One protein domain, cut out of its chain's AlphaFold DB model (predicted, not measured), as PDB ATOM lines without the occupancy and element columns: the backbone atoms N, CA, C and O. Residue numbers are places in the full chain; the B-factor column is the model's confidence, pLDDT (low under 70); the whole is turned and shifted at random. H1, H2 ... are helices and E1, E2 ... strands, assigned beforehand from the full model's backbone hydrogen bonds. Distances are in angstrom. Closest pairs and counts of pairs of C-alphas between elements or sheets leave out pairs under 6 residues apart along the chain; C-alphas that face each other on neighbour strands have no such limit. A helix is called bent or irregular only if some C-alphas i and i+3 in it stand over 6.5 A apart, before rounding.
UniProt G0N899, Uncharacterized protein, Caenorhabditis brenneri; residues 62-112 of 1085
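This is residues 62 to 112 of the 1085 residues of an uncharacterized protein of Caenorhabditis brenneri (UniProt G0N899). Two helices, H1 and H2, cross nearly at right angles, and one strand, E1, packs along another side of H1, away from H2. A short turn leads from E1 into H1, while a long loop, residues 85 to 96, makes a wide sweep round the outside from the end of H1 to the beginning of H2. The printed part has 51 residues, with one named strand and two named helices in the order E1, H1, H2; the class is mostly helix, and E1 pairs with no named strand. The whole is compact, with a radius of gyration of the C-alphas of 10.5 A, and rounded, its C-alphas spanning 28 by 23 by 22 A along their three main axes.

The strand E1 is residues 63 to 68, from C-alpha 63 at (-10.797, -36.479, 41.617) to C-alpha 68, 13.2 A from first to last C-alpha. The helix H1 is residues 74 to 84, beginning at C-alpha 74 at (-1.207, -27.010, 51.794) and 16.0 A long from first to last C-alpha. The helix H2 is residues 97 to 112, the longest helix with 16 residues and 23.7 A from first to last C-alpha; it ends at C-alpha 112 at (0.151, -14.818, 46.600). H1 and H2 are not bent.

Residues 67 to 68 of E1 make a short antiparallel pairing with residues 71 to 72. E1 and H1 have 8 pairs of C-alphas within 8 A; their closest C-alphas, those of Leu 66 and Ser 76, are 4.9 A apart, and their centres are 9.6 A apart. H1 and H2 touch, with 10 pairs of C-alphas within 8 A. Their closest C-alphas are those of Val 77 and Val 106, 5.5 A apart, and their centres are 10.2 A apart. The lines of H1 and H2 are about perpendicular, at 74 degrees. E1 and H2 are apart. In H1 every O i to N i+4 pair is within hydrogen-bond range; in H2 11 of 12 are.

The two C-alphas farthest apart in the domain, those of Asp 69 and Asn 87, are 28.4 A apart, and the first and last printed C-alphas, those of Asp 62 and Lys 112, are 25.9 A apart. The printed part has no cut. The link from E1 to H1 is tight, with 5 residues. The link from H1 to H2 is long, with 12 residues, 85 to 96, whose C-alphas lie 10 to 14 A from the mean of the C-alphas. The mean pLDDT of the printed part is 72.4; residues 85 to 99, of which 97 to 99 belong to H2, are under 70, the range of low confidence.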
ATOM      1  N   ASP A  62      -9.725 -36.348  37.649       70.50
ATOM      2  CA  ASP A  62     -11.183 -36.402  37.801       70.50
ATOM      3  C   ASP A  62     -11.594 -36.272  39.272       70.50
ATOM      4  O   ASP A  62     -12.738 -35.950  39.586       70.50
ATOM      5  N   ARG A  63     -10.646 -36.533  40.180       78.94
ATOM      6  CA  ARG A  63     -10.797 -36.479  41.617       78.94
ATOM      7  C   ARG A  63      -9.573 -35.858  42.297       78.94
ATOM      8  O   ARG A  63      -8.461 -36.352  42.162       78.94
ATOM      9  N   VAL A  64      -9.789 -34.825  43.108       81.00
ATOM     10  CA  VAL A  64      -8.746 -34.085  43.843       81.00
ATOM     11  C   VAL A  64      -9.013 -34.196  45.337       81.00
ATOM     12  O   VAL A  64     -10.121 -33.915  45.791       81.00
ATOM     13  N   LEU A  65      -8.024 -34.599  46.132       83.12
ATOM     14  CA  LEU A  65      -8.187 -34.724  47.582       83.12
ATOM     15  C   LEU A  65      -8.104 -33.346  48.250       83.12
ATOM     16  O   LEU A  65      -7.015 -32.795  48.403       83.12
ATOM     17  N   LEU A  66      -9.236 -32.793  48.694       81.31
ATOM     18  CA  LEU A  66      -9.281 -31.494  49.377       81.31
ATOM     19  C   LEU A  66      -8.937 -31.596  50.868       81.31
ATOM     20  O   LEU A  66      -8.252 -30.729  51.411       81.31
ATOM     21  N   VAL A  67      -9.443 -32.639  51.529       80.38
ATOM     22  CA  VAL A  67      -9.291 -32.879  52.971       80.38
ATOM     23  C   VAL A  67      -8.862 -34.314  53.179       80.38
ATOM     24  O   VAL A  67      -9.552 -35.211  52.699       80.38
ATOM     25  N   LYS A  68      -7.776 -34.518  53.926       81.94
ATOM     26  CA  LYS A  68      -7.330 -35.836  54.370       81.94
ATOM     27  C   LYS A  68      -7.464 -35.946  55.884       81.94
ATOM     28  O   LYS A  68      -6.918 -35.097  56.587       81.94
ATOM     29  N   ASP A  69      -8.187 -36.948  56.379       80.62
ATOM     30  CA  ASP A  69      -8.371 -37.191  57.820       80.62
ATOM     31  C   ASP A  69      -8.832 -35.924  58.579       80.62
ATOM     32  O   ASP A  69      -8.249 -35.520  59.585       80.62
ATOM     33  N   LEU A  70      -9.841 -35.223  58.041       74.19
ATOM     34  CA  LEU A  70     -10.346 -33.926  58.538       74.19
ATOM     35  C   LEU A  70      -9.337 -32.759  58.538       74.19
ATOM     36  O   LEU A  70      -9.639 -31.682  59.062       74.19
ATOM     37  N   THR A  71      -8.163 -32.918  57.924       75.69
ATOM     38  CA  THR A  71      -7.140 -31.871  57.810       75.69
ATOM     39  C   THR A  71      -6.945 -31.407  56.368       75.69
ATOM     40  O   THR A  71      -6.909 -32.193  55.421       75.69
ATOM     41  N   PHE A  72      -6.819 -30.091  56.184       75.31
ATOM     42  CA  PHE A  72      -6.435 -29.514  54.899       75.31
ATOM     43  C   PHE A  72      -4.922 -29.585  54.753       75.31
ATOM     44  O   PHE A  72      -4.192 -29.087  55.612       75.31
ATOM     45  N   THR A  73      -4.443 -30.136  53.643       77.12
ATOM     46  CA  THR A  73      -3.020 -30.035  53.317       77.12
ATOM     47  C   THR A  73      -2.780 -28.783  52.479       77.12
ATOM     48  O   THR A  73      -3.607 -28.403  51.647       77.12
ATOM     49  N   LYS A  74      -1.624 -28.128  52.661       75.69
ATOM     50  CA  LYS A  74      -1.207 -27.010  51.794       75.69
ATOM     51  C   LYS A  74      -1.237 -27.416  50.314       75.69
ATOM     52  O   LYS A  74      -1.560 -26.604  49.456       75.69
ATOM     53  N   HIS A  75      -0.929 -28.678  50.033       71.94
ATOM     54  CA  HIS A  75      -0.932 -29.239  48.693       71.94
ATOM     55  C   HIS A  75      -2.335 -29.274  48.073       71.94
ATOM     56  O   HIS A  75      -2.516 -28.738  46.988       71.94
ATOM     57  N   SER A  76      -3.338 -29.768  48.806       75.06
ATOM     58  CA  SER A  76      -4.749 -29.775  48.391       75.06
ATOM     59  C   SER A  76      -5.263 -28.382  48.009       75.06
ATOM     60  O   SER A  76      -6.018 -28.217  47.054       75.06
ATOM     61  N   VAL A  77      -4.828 -27.356  48.750       78.19
ATOM     62  CA  VAL A  77      -5.130 -25.951  48.441       78.19
ATOM     63  C   VAL A  77      -4.462 -25.526  47.131       78.19
ATOM     64  O   VAL A  77      -5.096 -24.869  46.310       78.19
ATOM     65  N   MET A  78      -3.201 -25.909  46.909       75.19
ATOM     66  CA  MET A  78      -2.494 -25.584  45.668       75.19
ATOM     67  C   MET A  78      -3.094 -26.276  44.444       75.19
ATOM     68  O   MET A  78      -3.263 -25.597  43.434       75.19
ATOM     69  N   GLU A  79      -3.443 -27.563  44.538       75.44
ATOM     70  CA  GLU A  79      -4.104 -28.303  43.454       75.44
ATOM     71  C   GLU A  79      -5.436 -27.646  43.091       75.44
ATOM     72  O   GLU A  79      -5.681 -27.335  41.927       75.44
ATOM     73  N   PHE A  80      -6.254 -27.312  44.096       78.81
ATOM     74  CA  PHE A  80      -7.502 -26.577  43.893       78.81
ATOM     75  C   PHE A  80      -7.274 -25.235  43.181       78.81
ATOM     76  O   PHE A  80      -7.978 -24.896  42.233       78.81
ATOM     77  N   CYS A  81      -6.279 -24.455  43.602       76.00
ATOM     78  CA  CYS A  81      -5.952 -23.189  42.949       76.00
ATOM     79  C   CYS A  81      -5.485 -23.374  41.494       76.00
ATOM     80  O   CYS A  81      -5.826 -22.545  40.647       76.00
ATOM     81  N   ASP A  82      -4.715 -24.431  41.212       73.75
ATOM     82  CA  ASP A  82      -4.232 -24.767  39.867       73.75
ATOM     83  C   ASP A  82      -5.409 -25.131  38.938       73.75
ATOM     84  O   ASP A  82      -5.467 -24.638  37.813       73.75
ATOM     85  N   LEU A  83      -6.406 -25.868  39.441       73.25
ATOM     86  CA  LEU A  83      -7.629 -26.242  38.711       73.25
ATOM     87  C   LEU A  83      -8.469 -25.056  38.234       73.25
ATOM     88  O   LEU A  83      -9.037 -25.094  37.143       73.25
ATOM     89  N   PHE A  84      -8.577 -24.001  39.044       71.50
ATOM     90  CA  PHE A  84      -9.533 -22.918  38.782       71.50
ATOM     91  C   PHE A  84      -8.930 -21.653  38.164       71.50
ATOM     92  O   PHE A  84      -9.688 -20.712  37.917       71.50
ATOM     93  N   GLN A  85      -7.611 -21.618  37.913       67.62
ATOM     94  CA  GLN A  85      -6.866 -20.588  37.155       67.62
ATOM     95  C   GLN A  85      -7.413 -19.141  37.271       67.62
ATOM     96  O   GLN A  85      -7.487 -18.400  36.295       67.62
ATOM     97  N   GLY A  86      -7.832 -18.715  38.470       61.00
ATOM     98  CA  GLY A  86      -8.293 -17.347  38.750       61.00
ATOM     99  C   GLY A  86      -9.772 -17.006  38.485       61.00
ATOM    100  O   GLY A  86     -10.202 -15.936  38.911       61.00
ATOM    101  N   ASN A  87     -10.591 -17.888  37.897       61.66
ATOM    102  CA  ASN A  87     -12.023 -17.622  37.621       61.66
ATOM    103  C   ASN A  87     -12.978 -18.056  38.753       61.66
ATOM    104  O   ASN A  87     -14.174 -18.288  38.550       61.66
ATOM    105  N   PHE A  88     -12.464 -18.171  39.976       64.56
ATOM    106  CA  PHE A  88     -13.217 -18.694  41.109       64.56
ATOM    107  C   PHE A  88     -14.051 -17.607  41.811       64.56
ATOM    108  O   PHE A  88     -13.524 -16.713  42.477       64.56
ATOM    109  N   HIS A  89     -15.383 -17.688  41.712       64.75
ATOM    110  CA  HIS A  89     -16.296 -16.804  42.443       64.75
ATOM    111  C   HIS A  89     -16.713 -17.412  43.793       64.75
ATOM    112  O   HIS A  89     -17.576 -18.282  43.867       64.75
ATOM    113  N   MET A  90     -16.170 -16.870  44.887       60.38
ATOM    114  CA  MET A  90     -16.411 -17.341  46.262       60.38
ATOM    115  C   MET A  90     -17.868 -17.337  46.751       60.38
ATOM    116  O   MET A  90     -18.185 -18.014  47.729       60.38
ATOM    117  N   LYS A  91     -18.764 -16.558  46.131       62.88
ATOM    118  CA  LYS A  91     -20.122 -16.334  46.663       62.88
ATOM    119  C   LYS A  91     -20.986 -17.606  46.721       62.88
ATOM    120  O   LYS A  91     -21.961 -17.612  47.464       62.88
ATOM    121  N   ASN A  92     -20.611 -18.673  46.012       58.81
ATOM    122  CA  ASN A  92     -21.421 -19.890  45.890       58.81
ATOM    123  C   ASN A  92     -21.148 -20.967  46.964       58.81
ATOM    124  O   ASN A  92     -21.885 -21.943  47.025       58.81
ATOM    125  N   PHE A  93     -20.136 -20.814  47.829       61.69
ATOM    126  CA  PHE A  93     -19.698 -21.874  48.760       61.69
ATOM    127  C   PHE A  93     -20.097 -21.659  50.240       61.69
ATOM    128  O   PHE A  93     -19.445 -22.147  51.161       61.69
ATOM    129  N   THR A  94     -21.165 -20.917  50.526       53.59
ATOM    130  CA  THR A  94     -21.467 -20.406  51.883       53.59
ATOM    131  C   THR A  94     -22.087 -21.416  52.870       53.59
ATOM    132  O   THR A  94     -22.513 -21.018  53.954       53.59
ATOM    133  N   GLY A  95     -22.133 -22.712  52.543       55.88
ATOM    134  CA  GLY A  95     -22.975 -23.694  53.240       55.88
ATOM    135  C   GLY A  95     -22.410 -24.368  54.501       55.88
ATOM    136  O   GLY A  95     -23.195 -24.733  55.374       55.88
ATOM    137  N   THR A  96     -21.090 -24.551  54.644       56.50
ATOM    138  CA  THR A  96     -20.511 -25.345  55.754       56.50
ATOM    139  C   THR A  96     -19.294 -24.663  56.397       56.50
ATOM    140  O   THR A  96     -18.450 -24.066  55.727       56.50
ATOM    141  N   SER A  97     -19.200 -24.712  57.734       51.78
ATOM    142  CA  SER A  97     -18.192 -23.980  58.525       51.78
ATOM    143  C   SER A  97     -16.744 -24.384  58.213       51.78
ATOM    144  O   SER A  97     -15.871 -23.517  58.200       51.78
ATOM    145  N   GLY A  98     -16.493 -25.661  57.900       62.16
ATOM    146  CA  GLY A  98     -15.177 -26.155  57.471       62.16
ATOM    147  C   GLY A  98     -14.753 -25.635  56.094       62.16
ATOM    148  O   GLY A  98     -13.587 -25.299  55.893       62.16
ATOM    149  N   MET A  99     -15.706 -25.453  55.173       68.88
ATOM    150  CA  MET A  99     -15.432 -24.938  53.828       68.88
ATOM    151  C   MET A  99     -14.920 -23.499  53.870       68.88
ATOM    152  O   MET A  99     -14.074 -23.116  53.074       68.88
ATOM    153  N   LYS A 100     -15.369 -22.694  54.838       70.12
ATOM    154  CA  LYS A 100     -14.909 -21.306  54.983       70.12
ATOM    155  C   LYS A 100     -13.406 -21.213  55.270       70.12
ATOM    156  O   LYS A 100     -12.745 -20.331  54.734       70.12
ATOM    157  N   ILE A 101     -12.872 -22.113  56.100       73.75
ATOM    158  CA  ILE A 101     -11.437 -22.152  56.427       73.75
ATOM    159  C   ILE A 101     -10.630 -22.528  55.180       73.75
ATOM    160  O   ILE A 101      -9.663 -21.843  54.854       73.75
ATOM    161  N   PHE A 102     -11.076 -23.552  54.448       76.38
ATOM    162  CA  PHE A 102     -10.473 -23.948  53.176       76.38
ATOM    163  C   PHE A 102     -10.453 -22.812  52.158       76.38
ATOM    164  O   PHE A 102      -9.413 -22.497  51.594       76.38
ATOM    165  N   LEU A 103     -11.601 -22.165  51.956       76.44
ATOM    166  CA  LEU A 103     -11.748 -21.085  50.986       76.44
ATOM    167  C   LEU A 103     -10.858 -19.895  51.333       76.44
ATOM    168  O   LEU A 103     -10.293 -19.290  50.431       76.44
ATOM    169  N   ASN A 104     -10.687 -19.585  52.619       78.50
ATOM    170  CA  ASN A 104      -9.737 -18.560  53.037       78.50
ATOM    171  C   ASN A 104      -8.300 -18.952  52.660       78.50
ATOM    172  O   ASN A 104      -7.596 -18.134  52.078       78.50
ATOM    173  N   ALA A 105      -7.892 -20.202  52.905       80.19
ATOM    174  CA  ALA A 105      -6.569 -20.689  52.509       80.19
ATOM    175  C   ALA A 105      -6.365 -20.654  50.981       80.19
ATOM    176  O   ALA A 105      -5.313 -20.225  50.512       80.19
ATOM    177  N   VAL A 106      -7.387 -21.033  50.205       78.38
ATOM    178  CA  VAL A 106      -7.407 -20.931  48.734       78.38
ATOM    179  C   VAL A 106      -7.269 -19.479  48.282       78.38
ATOM    180  O   VAL A 106      -6.460 -19.185  47.408       78.38
ATOM    181  N   VAL A 107      -8.022 -18.551  48.874       79.50
ATOM    182  CA  VAL A 107      -7.938 -17.123  48.532       79.50
ATOM    183  C   VAL A 107      -6.569 -16.551  48.850       79.50
ATOM    184  O   VAL A 107      -6.022 -15.810  48.034       79.50
ATOM    185  N   ASP A 108      -6.027 -16.865  50.022       81.69
ATOM    186  CA  ASP A 108      -4.713 -16.385  50.432       81.69
ATOM    187  C   ASP A 108      -3.626 -16.922  49.499       81.69
ATOM    188  O   ASP A 108      -2.720 -16.180  49.119       81.69
ATOM    189  N   GLU A 109      -3.746 -18.173  49.055       80.94
ATOM    190  CA  GLU A 109      -2.848 -18.747  48.061       80.94
ATOM    191  C   GLU A 109      -3.018 -18.072  46.692       80.94
ATOM    192  O   GLU A 109      -2.042 -17.572  46.144       80.94
ATOM    193  N   LEU A 110      -4.240 -17.942  46.163       77.31
ATOM    194  CA  LEU A 110      -4.501 -17.252  44.889       77.31
ATOM    195  C   LEU A 110      -3.993 -15.802  44.883       77.31
ATOM    196  O   LEU A 110      -3.492 -15.340  43.856       77.31
ATOM    197  N   LYS A 111      -4.091 -15.083  46.010       81.12
ATOM    198  CA  LYS A 111      -3.517 -13.735  46.156       81.12
ATOM    199  C   LYS A 111      -2.000 -13.755  46.010       81.12
ATOM    200  O   LYS A 111      -1.485 -13.014  45.180       81.12
ATOM    201  N   LYS A 112      -1.309 -14.650  46.729       80.75
ATOM    202  CA  LYS A 112       0.151 -14.818  46.600       80.75
ATOM    203  C   LYS A 112       0.561 -15.122  45.162       80.75
ATOM    204  O   LYS A 112       1.556 -14.590  44.685       80.75
TER     205      LYS A 112